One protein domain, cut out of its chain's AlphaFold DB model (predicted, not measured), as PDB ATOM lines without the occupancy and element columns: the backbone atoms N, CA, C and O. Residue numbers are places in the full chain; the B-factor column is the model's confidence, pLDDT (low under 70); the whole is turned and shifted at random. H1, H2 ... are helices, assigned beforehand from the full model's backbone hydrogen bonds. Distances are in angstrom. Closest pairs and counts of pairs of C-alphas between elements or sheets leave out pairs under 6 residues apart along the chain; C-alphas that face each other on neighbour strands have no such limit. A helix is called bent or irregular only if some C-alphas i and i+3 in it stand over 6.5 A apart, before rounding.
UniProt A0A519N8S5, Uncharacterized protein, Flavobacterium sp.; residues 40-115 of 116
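Overview. This is residues 40 to 115 of the 116 residues of an uncharacterized protein of Flavobacterium sp. (UniProt A0A519N8S5). Two long helices, H2 and H3, make a slim helical hairpin, H2 side by side with the first arm of H3, and the short helix H1 packs on residues 57 to 61 of H2 and 99 to 103 of H3. H3 is bent but runs nearly straight, its arms at 22 degrees, and residues 108 to 115, of which 108 to 113 belong to H3, stick out free of the rest. The printed part has 76 residues with three named helices, H1, H2 and H3 in that order, and no named strand: the class is all helix. The whole is loose, with a radius of gyration of the C-alphas of 15.7 A, and spans 56 by 24 by 15 A.

Arrangement. Begin with H1, residues 40 to 48, and H2, residues 55 to 76: they touch as a helical hairpin, opposite ways at a shallow tilt of 13 degrees, with C-alphas 42 and 61 closest at 5.8 A. H3, residues 86 to 113, was assigned as one helix by its hydrogen bonds, but C-alphas 96 and 99 are 6.5 A apart; its arms are H3a, 86 to 96, and H3b, 99 to 113. H2, with residues 65 to 72 alone, touches H3a in a second helical hairpin, opposite ways at a shallow tilt of 7 degrees; C-alphas 69 and 89 are closest at 6.0 A. H1 only just touches H3b, with 3 pairs of C-alphas within 8 A, the closest those of Cys 43 and Pro 99 at 5.5 A. H2 and H3b are apart. Every O i to N i+4 pair is within hydrogen-bond range in H1, H3a and H3b, and 16 of 18 in H2.

Along the chain. Find C-alpha 40 at (29.957, -18.856, -8.111), where H1 begins. H2 is 30.6 A long, with a kink of 38 degrees near residue 62; it is only just irregular, C-alphas 61 and 64 being 6.8 A apart. H3a is 15.4 A long and H3b 21.6 A, ending at C-alpha 113, (11.824, -33.152, 5.608).

Size, cuts and confidence. The C-alphas of His 78 and His 115 are farthest apart, 56.5 A. The printed part has no cut, and both links are short. Look at residue 51 and residues 105 to 115 for pLDDT under 70.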
ATOM      1  N   SER A  40      29.876 -17.508  -7.545       95.56
ATOM      2  CA  SER A  40      29.957 -18.856  -8.111       95.56
ATOM      3  C   SER A  40      31.046 -19.696  -7.435       95.56
ATOM      4  O   SER A  40      30.826 -20.873  -7.146       95.56
ATOM      5  N   TYR A  41      32.179 -19.070  -7.107       95.12
ATOM      6  CA  TYR A  41      33.301 -19.696  -6.420       95.12
ATOM      7  C   TYR A  41      32.909 -20.182  -5.023       95.12
ATOM      8  O   TYR A  41      33.102 -21.355  -4.690       95.12
ATOM      9  N   VAL A  42      32.301 -19.308  -4.215       94.00
ATOM     10  CA  VAL A  42      31.880 -19.663  -2.856       94.00
ATOM     11  C   VAL A  42      30.777 -20.725  -2.889       94.00
ATOM     12  O   VAL A  42      30.844 -21.686  -2.121       94.00
ATOM     13  N   CYS A  43      29.803 -20.621  -3.804       92.94
ATOM     14  CA  CYS A  43      28.789 -21.665  -3.997       92.94
ATOM     15  C   CYS A  43      29.422 -23.032  -4.289       92.94
ATOM     16  O   CYS A  43      29.049 -24.034  -3.678       92.94
ATOM     17  N   LEU A  44      30.391 -23.075  -5.206       93.62
ATOM     18  CA  LEU A  44      31.073 -24.306  -5.589       93.62
ATOM     19  C   LEU A  44      31.811 -24.930  -4.401       93.62
ATOM     20  O   LEU A  44      31.691 -26.132  -4.175       93.62
ATOM     21  N   LEU A  45      32.534 -24.132  -3.613       92.88
ATOM     22  CA  LEU A  45      33.258 -24.649  -2.449       92.88
ATOM     23  C   LEU A  45      32.334 -25.133  -1.330       92.88
ATOM     24  O   LEU A  45      32.628 -26.156  -0.709       92.88
ATOM     25  N   LEU A  46      31.208 -24.453  -1.094       90.12
ATOM     26  CA  LEU A  46      30.193 -24.918  -0.145       90.12
ATOM     27  C   LEU A  46      29.598 -26.268  -0.574       90.12
ATOM     28  O   LEU A  46      29.441 -27.161   0.262       90.12
ATOM     29  N   CYS A  47      29.341 -26.445  -1.874       88.44
ATOM     30  CA  CYS A  47      28.901 -27.720  -2.439       88.44
ATOM     31  C   CYS A  47      29.961 -28.821  -2.292       88.44
ATOM     32  O   CYS A  47      29.634 -29.931  -1.872       88.44
ATOM     33  N   LEU A  48      31.230 -28.530  -2.611       89.62
ATOM     34  CA  LEU A  48      32.322 -29.503  -2.505       89.62
ATOM     35  C   LEU A  48      32.530 -29.985  -1.069       89.62
ATOM     36  O   LEU A  48      32.755 -31.175  -0.848       89.62
ATOM     37  N   TRP A  49      32.387 -29.087  -0.094       87.25
ATOM     38  CA  TRP A  49      32.481 -29.436   1.321       87.25
ATOM     39  C   TRP A  49      31.186 -29.974   1.927       87.25
ATOM     40  O   TRP A  49      31.114 -30.146   3.139       87.25
ATOM     41  N   LYS A  50      30.170 -30.294   1.114       80.75
ATOM     42  CA  LYS A  50      28.885 -30.850   1.572       80.75
ATOM     43  C   LYS A  50      28.238 -30.036   2.701       80.75
ATOM     44  O   LYS A  50      27.539 -30.605   3.531       80.75
ATOM     45  N   HIS A  51      28.432 -28.717   2.709       68.75
ATOM     46  CA  HIS A  51      27.970 -27.807   3.768       68.75
ATOM     47  C   HIS A  51      28.659 -27.971   5.138       68.75
ATOM     48  O   HIS A  51      28.279 -27.283   6.084       68.75
ATOM     49  N   GLU A  52      29.697 -28.803   5.253       75.75
ATOM     50  CA  GLU A  52      30.512 -28.937   6.464       75.75
ATOM     51  C   GLU A  52      31.594 -27.846   6.487       75.75
ATOM     52  O   GLU A  52      32.644 -27.945   5.845       75.75
ATOM     53  N   ILE A  53      31.336 -26.759   7.217       76.06
ATOM     54  CA  ILE A  53      32.232 -25.596   7.273       76.06
ATOM     55  C   ILE A  53      33.291 -25.809   8.364       76.06
ATOM     56  O   ILE A  53      33.228 -25.242   9.453       76.06
ATOM     57  N   GLY A  54      34.284 -26.645   8.066       84.38
ATOM     58  CA  GLY A  54      35.499 -26.754   8.876       84.38
ATOM     59  C   GLY A  54      36.421 -25.535   8.725       84.38
ATOM     60  O   GLY A  54      36.287 -24.738   7.796       84.38
ATOM     61  N   THR A  55      37.427 -25.413   9.595       85.69
ATOM     62  CA  THR A  55      38.429 -24.327   9.530       85.69
ATOM     63  C   THR A  55      39.204 -24.321   8.209       85.69
ATOM     64  O   THR A  55      39.418 -23.262   7.623       85.69
ATOM     65  N   ALA A  56      39.564 -25.501   7.698       88.19
ATOM     66  CA  ALA A  56      40.218 -25.644   6.398       88.19
ATOM     67  C   ALA A  56      39.298 -25.232   5.236       88.19
ATOM     68  O   ALA A  56      39.742 -24.550   4.317       88.19
ATOM     69  N   ALA A  57      38.012 -25.596   5.289       88.06
ATOM     70  CA  ALA A  57      37.032 -25.196   4.282       88.06
ATOM     71  C   ALA A  57      36.854 -23.673   4.261       88.06
ATOM     72  O   ALA A  57      36.915 -23.059   3.198       88.06
ATOM     73  N   LEU A  58      36.715 -23.058   5.440       89.62
ATOM     74  CA  LEU A  58      36.577 -21.612   5.579       89.62
ATOM     75  C   LEU A  58      37.798 -20.864   5.029       89.62
ATOM     76  O   LEU A  58      37.630 -19.854   4.351       89.62
ATOM     77  N   PHE A  59      39.009 -21.379   5.264       92.94
ATOM     78  CA  PHE A  59      40.232 -20.807   4.699       92.94
ATOM     79  C   PHE A  59      40.172 -20.747   3.168       92.94
ATOM     80  O   PHE A  59      40.357 -19.677   2.595       92.94
ATOM     81  N   TRP A  60      39.847 -21.860   2.500       92.88
ATOM     82  CA  TRP A  60      39.745 -21.893   1.036       92.88
ATOM     83  C   TRP A  60      38.617 -21.010   0.502       92.88
ATOM     84  O   TRP A  60      38.793 -20.332  -0.510       92.88
ATOM     85  N   ILE A  61      37.478 -20.974   1.196       92.31
ATOM     86  CA  ILE A  61      36.338 -20.140   0.809       92.31
ATOM     87  C   ILE A  61      36.684 -18.651   0.889       92.31
ATOM     88  O   ILE A  61      36.354 -17.900  -0.024       92.31
ATOM     89  N   LEU A  62      37.363 -18.219   1.953       93.19
ATOM     90  CA  LEU A  62      37.687 -16.808   2.161       93.19
ATOM     91  C   LEU A  62      38.936 -16.351   1.403       93.19
ATOM     92  O   LEU A  62      39.079 -15.155   1.174       93.19
ATOM     93  N   LEU A  63      39.815 -17.266   0.985       94.56
ATOM     94  CA  LEU A  63      41.078 -16.925   0.327       94.56
ATOM     95  C   LEU A  63      40.876 -16.063  -0.928       94.56
ATOM     96  O   LEU A  63      41.477 -14.998  -1.039       94.56
ATOM     97  N   ALA A  64      40.028 -16.500  -1.861       93.00
ATOM     98  CA  ALA A  64      39.799 -15.776  -3.112       93.00
ATOM     99  C   ALA A  64      39.168 -14.381  -2.912       93.00
ATOM    100  O   ALA A  64      39.755 -13.411  -3.393       93.00
ATOM    101  N   PRO A  65      38.044 -14.219  -2.180       91.69
ATOM    102  CA  PRO A  65      37.468 -12.892  -1.965       91.69
ATOM    103  C   PRO A  65      38.357 -11.990  -1.107       91.69
ATOM    104  O   PRO A  65      38.381 -10.780  -1.324       91.69
ATOM    105  N   PHE A  66      39.141 -12.553  -0.180       94.19
ATOM    106  CA  PHE A  66      40.137 -11.786   0.565       94.19
ATOM    107  C   PHE A  66      41.217 -11.214  -0.358       94.19
ATOM    108  O   PHE A  66      41.526 -10.029  -0.265       94.19
ATOM    109  N   LEU A  67      41.762 -12.024  -1.272       94.25
ATOM    110  CA  LEU A  67      42.752 -11.560  -2.244       94.25
ATOM    111  C   LEU A  67      42.169 -10.530  -3.216       94.25
ATOM    112  O   LEU A  67      42.849  -9.554  -3.526       94.25
ATOM    113  N   ALA A  68      40.920 -10.706  -3.650       92.06
ATOM    114  CA  ALA A  68      40.233  -9.742  -4.505       92.06
ATOM    115  C   ALA A  68      40.100  -8.375  -3.812       92.06
ATOM    116  O   ALA A  68      40.576  -7.368  -4.333       92.06
ATOM    117  N   ILE A  69      39.576  -8.345  -2.582       91.94
ATOM    118  CA  ILE A  69      39.465  -7.112  -1.785       91.94
ATOM    119  C   ILE A  69      40.850  -6.506  -1.507       91.94
ATOM    120  O   ILE A  69      41.028  -5.294  -1.600       91.94
ATOM    121  N   LEU A  70      41.852  -7.331  -1.190       94.00
ATOM    122  CA  LEU A  70      43.218  -6.856  -0.964       94.00
ATOM    123  C   LEU A  70      43.817  -6.215  -2.225       94.00
ATOM    124  O   LEU A  70      44.564  -5.244  -2.111       94.00
ATOM    125  N   SER A  71      43.479  -6.723  -3.413       91.50
ATOM    126  CA  SER A  71      43.928  -6.142  -4.678       91.50
ATOM    127  C   SER A  71      43.345  -4.747  -4.912       91.50
ATOM    128  O   SER A  71      44.101  -3.865  -5.311       91.50
ATOM    129  N   GLU A  72      42.082  -4.496  -4.545       92.88
ATOM    130  CA  GLU A  72      41.470  -3.154  -4.570       92.88
ATOM    131  C   GLU A  72      42.208  -2.179  -3.644       92.88
ATOM    132  O   GLU A  72      42.585  -1.075  -4.041       92.88
ATOM    133  N   PHE A  73      42.535  -2.602  -2.420       92.12
ATOM    134  CA  PHE A  73      43.384  -1.794  -1.538       92.12
ATOM    135  C   PHE A  73      44.785  -1.569  -2.127       92.12
ATOM    136  O   PHE A  73      45.350  -0.488  -1.984       92.12
ATOM    137  N   GLY A  74      45.345  -2.555  -2.827       91.25
ATOM    138  CA  GLY A  74      46.600  -2.407  -3.565       91.25
ATOM    139  C   GLY A  74      46.522  -1.363  -4.685       91.25
ATOM    140  O   GLY A  74      47.499  -0.646  -4.915       91.25
ATOM    141  N   GLN A  75      45.367  -1.235  -5.342       92.50
ATOM    142  CA  GLN A  75      45.112  -0.204  -6.351       92.50
ATOM    143  C   GLN A  75      45.028   1.194  -5.721       92.50
ATOM    144  O   GLN A  75      45.568   2.143  -6.288       92.50
ATOM    145  N   LEU A  76      44.459   1.319  -4.512       91.12
ATOM    146  CA  LEU A  76      44.418   2.584  -3.758       91.12
ATOM    147  C   LEU A  76      45.821   3.150  -3.479       91.12
ATOM    148  O   LEU A  76      46.025   4.360  -3.534       91.12
ATOM    149  N   PHE A  77      46.798   2.282  -3.201       92.31
ATOM    150  CA  PHE A  77      48.193   2.679  -2.974       92.31
ATOM    151  C   PHE A  77      49.042   2.712  -4.254       92.31
ATOM    152  O   PHE A  77      50.258   2.882  -4.167       92.31
ATOM    153  N   HIS A  78      48.434   2.525  -5.432       89.44
ATOM    154  CA  HIS A  78      49.123   2.402  -6.723       89.44
ATOM    155  C   HIS A  78      50.191   1.290  -6.773       89.44
ATOM    156  O   HIS A  78      51.097   1.323  -7.605       89.44
ATOM    157  N   ILE A  79      50.086   0.293  -5.889       91.75
ATOM    158  CA  ILE A  79      50.960  -0.889  -5.865       91.75
ATOM    159  C   ILE A  79      50.530  -1.863  -6.966       91.75
ATOM    160  O   ILE A  79      51.366  -2.495  -7.611       91.75
ATOM    161  N   VAL A  80      49.219  -1.973  -7.183       90.12
ATOM    162  CA  VAL A  80      48.606  -2.814  -8.215       90.12
ATOM    163  C   VAL A  80      48.047  -1.906  -9.316       90.12
ATOM    164  O   VAL A  80      47.379  -0.921  -8.997       90.12
ATOM    165  N   PRO A  81      48.300  -2.195 -10.606       85.44
ATOM    166  CA  PRO A  81      47.685  -1.448 -11.695       85.44
ATOM    167  C   PRO A  81      46.170  -1.691 -11.708       85.44
ATOM    168  O   PRO A  81      45.726  -2.828 -11.840       85.44
ATOM    169  N   GLY A  82      45.384  -0.623 -11.591       84.88
ATOM    170  CA  GLY A  82      43.922  -0.680 -11.592       84.88
ATOM    171  C   GLY A  82      43.295   0.644 -11.153       84.88
ATOM    172  O   GLY A  82      44.007   1.630 -10.946       84.88
ATOM    173  N   THR A  83      41.967   0.674 -11.062       86.31
ATOM    174  CA  THR A  83      41.198   1.818 -10.560       86.31
ATOM    175  C   THR A  83      40.412   1.369  -9.345       86.31
ATOM    176  O   THR A  83      39.501   0.571  -9.486       86.31
ATOM    177  N   PHE A  84      40.739   1.927  -8.182       89.56
ATOM    178  CA  PHE A  84      39.990   1.657  -6.961       89.56
ATOM    179  C   PHE A  84      38.516   2.051  -7.133       89.56
ATOM    180  O   PHE A  84      38.211   3.242  -7.270       89.56
ATOM    181  N   ASP A  85      37.621   1.064  -7.080       87.56
ATOM    182  CA  ASP A  85      36.173   1.270  -7.083       87.56
ATOM    183  C   ASP A  85      35.526   0.629  -5.845       87.56
ATOM    184  O   ASP A  85      35.683  -0.550  -5.524       87.56
ATOM    185  N   LEU A  86      34.736   1.428  -5.128       91.00
ATOM    186  CA  LEU A  86      33.963   0.952  -3.983       91.00
ATOM    187  C   LEU A  86      32.890  -0.060  -4.402       91.00
ATOM    188  O   LEU A  86      32.498  -0.904  -3.593       91.00
ATOM    189  N   VAL A  87      32.402   0.022  -5.642       92.44
ATOM    190  CA  VAL A  87      31.388  -0.897  -6.160       92.44
ATOM    191  C   VAL A  87      31.951  -2.310  -6.317       92.44
ATOM    192  O   VAL A  87      31.248  -3.268  -5.986       92.44
ATOM    193  N   ASP A  88      33.225  -2.448  -6.691       90.25
ATOM    194  CA  ASP A  88      33.914  -3.740  -6.780       90.25
ATOM    195  C   ASP A  88      33.978  -4.408  -5.403       90.25
ATOM    196  O   ASP A  88      33.570  -5.559  -5.236       90.25
ATOM    197  N   ILE A  89      34.364  -3.656  -4.367       92.25
ATOM    198  CA  ILE A  89      34.393  -4.153  -2.982       92.25
ATOM    199  C   ILE A  89      32.998  -4.592  -2.523       92.25
ATOM    200  O   ILE A  89      32.847  -5.671  -1.940       92.25
ATOM    201  N   LEU A  90      31.961  -3.789  -2.786       94.69
ATOM    202  CA  LEU A  90      30.583  -4.142  -2.429       94.69
ATOM    203  C   LEU A  90      30.126  -5.428  -3.132       94.69
ATOM    204  O   LEU A  90      29.460  -6.266  -2.516       94.69
ATOM    205  N   LEU A  91      30.493  -5.617  -4.397       94.25
ATOM    206  CA  LEU A  91      30.124  -6.798  -5.175       94.25
ATOM    207  C   LEU A  91      30.914  -8.043  -4.770       94.25
ATOM    208  O   LEU A  91      30.318  -9.116  -4.660       94.25
ATOM    209  N   TYR A  92      32.193  -7.917  -4.423       93.81
ATOM    210  CA  TYR A  92      32.947  -9.012  -3.814       93.81
ATOM    211  C   TYR A  92      32.365  -9.424  -2.461       93.81
ATOM    212  O   TYR A  92      32.213 -10.621  -2.200       93.81
ATOM    213  N   LEU A  93      31.991  -8.464  -1.607       94.06
ATOM    214  CA  LEU A  93      31.385  -8.744  -0.303       94.06
ATOM    215  C   LEU A  93      30.026  -9.430  -0.450       94.06
ATOM    216  O   LEU A  93      29.797 -10.492   0.131       94.06
ATOM    217  N   THR A  94      29.127  -8.853  -1.246       95.19
ATOM    218  CA  THR A  94      27.788  -9.418  -1.467       95.19
ATOM    219  C   THR A  94      27.859 -10.774  -2.162       95.19
ATOM    220  O   THR A  94      27.211 -11.717  -1.703       95.19
ATOM    221  N   GLY A  95      28.705 -10.919  -3.186       93.50
ATOM    222  CA  GLY A  95      28.962 -12.185  -3.869       93.50
ATOM    223  C   GLY A  95      29.481 -13.266  -2.924       93.50
ATOM    224  O   GLY A  95      29.035 -14.404  -3.000       93.50
ATOM    225  N   SER A  96      30.327 -12.909  -1.957       93.50
ATOM    226  CA  SER A  96      30.848 -13.873  -0.979       93.50
ATOM    227  C   SER A  96      29.838 -14.244   0.108       93.50
ATOM    228  O   SER A  96      29.837 -15.378   0.574       93.50
ATOM    229  N   ILE A  97      28.981 -13.310   0.537       93.31
ATOM    230  CA  ILE A  97      28.054 -13.500   1.668       93.31
ATOM    231  C   ILE A  97      26.759 -14.207   1.242       93.31
ATOM    232  O   ILE A  97      26.254 -15.064   1.972       93.31
ATOM    233  N   LEU A  98      26.211 -13.871   0.068       93.38
ATOM    234  CA  LEU A  98      24.937 -14.417  -0.421       93.38
ATOM    235  C   LEU A  98      24.878 -15.959  -0.441       93.38
ATOM    236  O   LEU A  98      23.867 -16.502   0.012       93.38
ATOM    237  N   PRO A  99      25.922 -16.689  -0.879       91.62
ATOM    238  CA  PRO A  99      25.936 -18.147  -0.856       91.62
ATOM    239  C   PRO A  99      25.687 -18.709   0.544       91.62
ATOM    240  O   PRO A  99      24.839 -19.581   0.710       91.62
ATOM    241  N   PHE A 100      26.333 -18.167   1.579       88.88
ATOM    242  CA  PHE A 100      26.126 -18.638   2.951       88.88
ATOM    243  C   PHE A 100      24.679 -18.455   3.421       88.88
ATOM    244  O   PHE A 100      24.148 -19.324   4.113       88.88
ATOM    245  N   LEU A 101      24.018 -17.360   3.030       89.00
ATOM    246  CA  LEU A 101      22.608 -17.128   3.357       89.00
ATOM    247  C   LEU A 101      21.689 -18.148   2.671       89.00
ATOM    248  O   LEU A 101      20.782 -18.686   3.308       89.00
ATOM    249  N   ILE A 102      21.952 -18.451   1.397       87.94
ATOM    250  CA  ILE A 102      21.189 -19.430   0.613       87.94
ATOM    251  C   ILE A 102      21.367 -20.838   1.196       87.94
ATOM    252  O   ILE A 102      20.388 -21.535   1.473       87.94
ATOM    253  N   PHE A 103      22.610 -21.252   1.435       83.31
ATOM    254  CA  PHE A 103      22.927 -22.596   1.910       83.31
ATOM    255  C   PHE A 103      22.506 -22.841   3.365       83.31
ATOM    256  O   PHE A 103      22.025 -23.931   3.680       83.31
ATOM    257  N   ARG A 104      22.563 -21.822   4.237       74.06
ATOM    258  CA  ARG A 104      22.017 -21.905   5.604       74.06
ATOM    259  C   ARG A 104      20.526 -22.250   5.607       74.06
ATOM    260  O   ARG A 104      20.081 -23.043   6.434       74.06
ATOM    261  N   ASN A 105      19.752 -21.670   4.690       64.25
ATOM    262  CA  ASN A 105      18.316 -21.932   4.602       64.25
ATOM    263  C   ASN A 105      18.018 -23.370   4.131       64.25
ATOM    264  O   ASN A 105      17.115 -24.021   4.653       64.25
ATOM    265  N   ASN A 106      18.817 -23.894   3.196       62.34
ATOM    266  CA  ASN A 106      18.667 -25.263   2.691       62.34
ATOM    267  C   ASN A 106      18.995 -26.331   3.743       62.34
ATOM    268  O   ASN A 106      18.275 -27.324   3.840       62.34
ATOM    269  N   SER A 107      20.024 -26.121   4.572       60.22
ATOM    270  CA  SER A 107      20.349 -27.059   5.656       60.22
ATOM    271  C   SER A 107      19.199 -27.204   6.656       60.22
ATOM    272  O   SER A 107      18.891 -28.315   7.078       60.22
ATOM    273  N   ASN A 108      18.528 -26.101   7.007       58.22
ATOM    274  CA  ASN A 108      17.375 -26.145   7.906       58.22
ATOM    275  C   ASN A 108      16.195 -26.903   7.286       58.22
ATOM    276  O   ASN A 108      15.559 -27.690   7.979       58.22
ATOM    277  N   ARG A 109      15.913 -26.719   5.988       57.91
ATOM    278  CA  ARG A 109      14.826 -27.449   5.308       57.91
ATOM    279  C   ARG A 109      15.036 -28.959   5.291       57.91
ATOM    280  O   ARG A 109      14.091 -29.692   5.556       57.91
ATOM    281  N   ASN A 110      16.266 -29.409   5.053       58.00
ATOM    282  CA  ASN A 110      16.591 -30.836   5.035       58.00
ATOM    283  C   ASN A 110      16.312 -31.515   6.391       58.00
ATOM    284  O   ASN A 110      15.895 -32.666   6.432       58.00
ATOM    285  N   ILE A 111      16.483 -30.807   7.513       57.97
ATOM    286  CA  ILE A 111      16.152 -31.348   8.841       57.97
ATOM    287  C   ILE A 111      14.638 -31.566   8.981       57.97
ATOM    288  O   ILE A 111      14.221 -32.597   9.498       57.97
ATOM    289  N   TYR A 112      13.805 -30.642   8.492       57.03
ATOM    290  CA  TYR A 112      12.347 -30.770   8.609       57.03
ATOM    291  C   TYR A 112      11.747 -31.851   7.699       57.03
ATOM    292  O   TYR A 112      10.772 -32.482   8.096       57.03
ATOM    293  N   GLU A 113      12.315 -32.098   6.514       59.06
ATOM    294  CA  GLU A 113      11.824 -33.152   5.608       59.06
ATOM    295  C   GLU A 113      12.198 -34.571   6.065       59.06
ATOM    296  O   GLU A 113      11.445 -35.500   5.808       59.06
ATOM    297  N   ASN A 114      13.300 -34.751   6.806       58.00
ATOM    298  CA  ASN A 114      13.707 -36.062   7.340       58.00
ATOM    299  C   ASN A 114      12.942 -36.494   8.614       58.00
ATOM    300  O   ASN A 114      13.217 -37.561   9.163       58.00
ATOM    301  N   HIS A 115      12.015 -35.668   9.112       55.81
ATOM    302  CA  HIS A 115      11.212 -35.933  10.314       55.81
ATOM    303  C   HIS A 115       9.731 -36.266  10.027       55.81
ATOM    304  O   HIS A 115       8.937 -36.324  10.969       55.81
TER     305      HIS A 115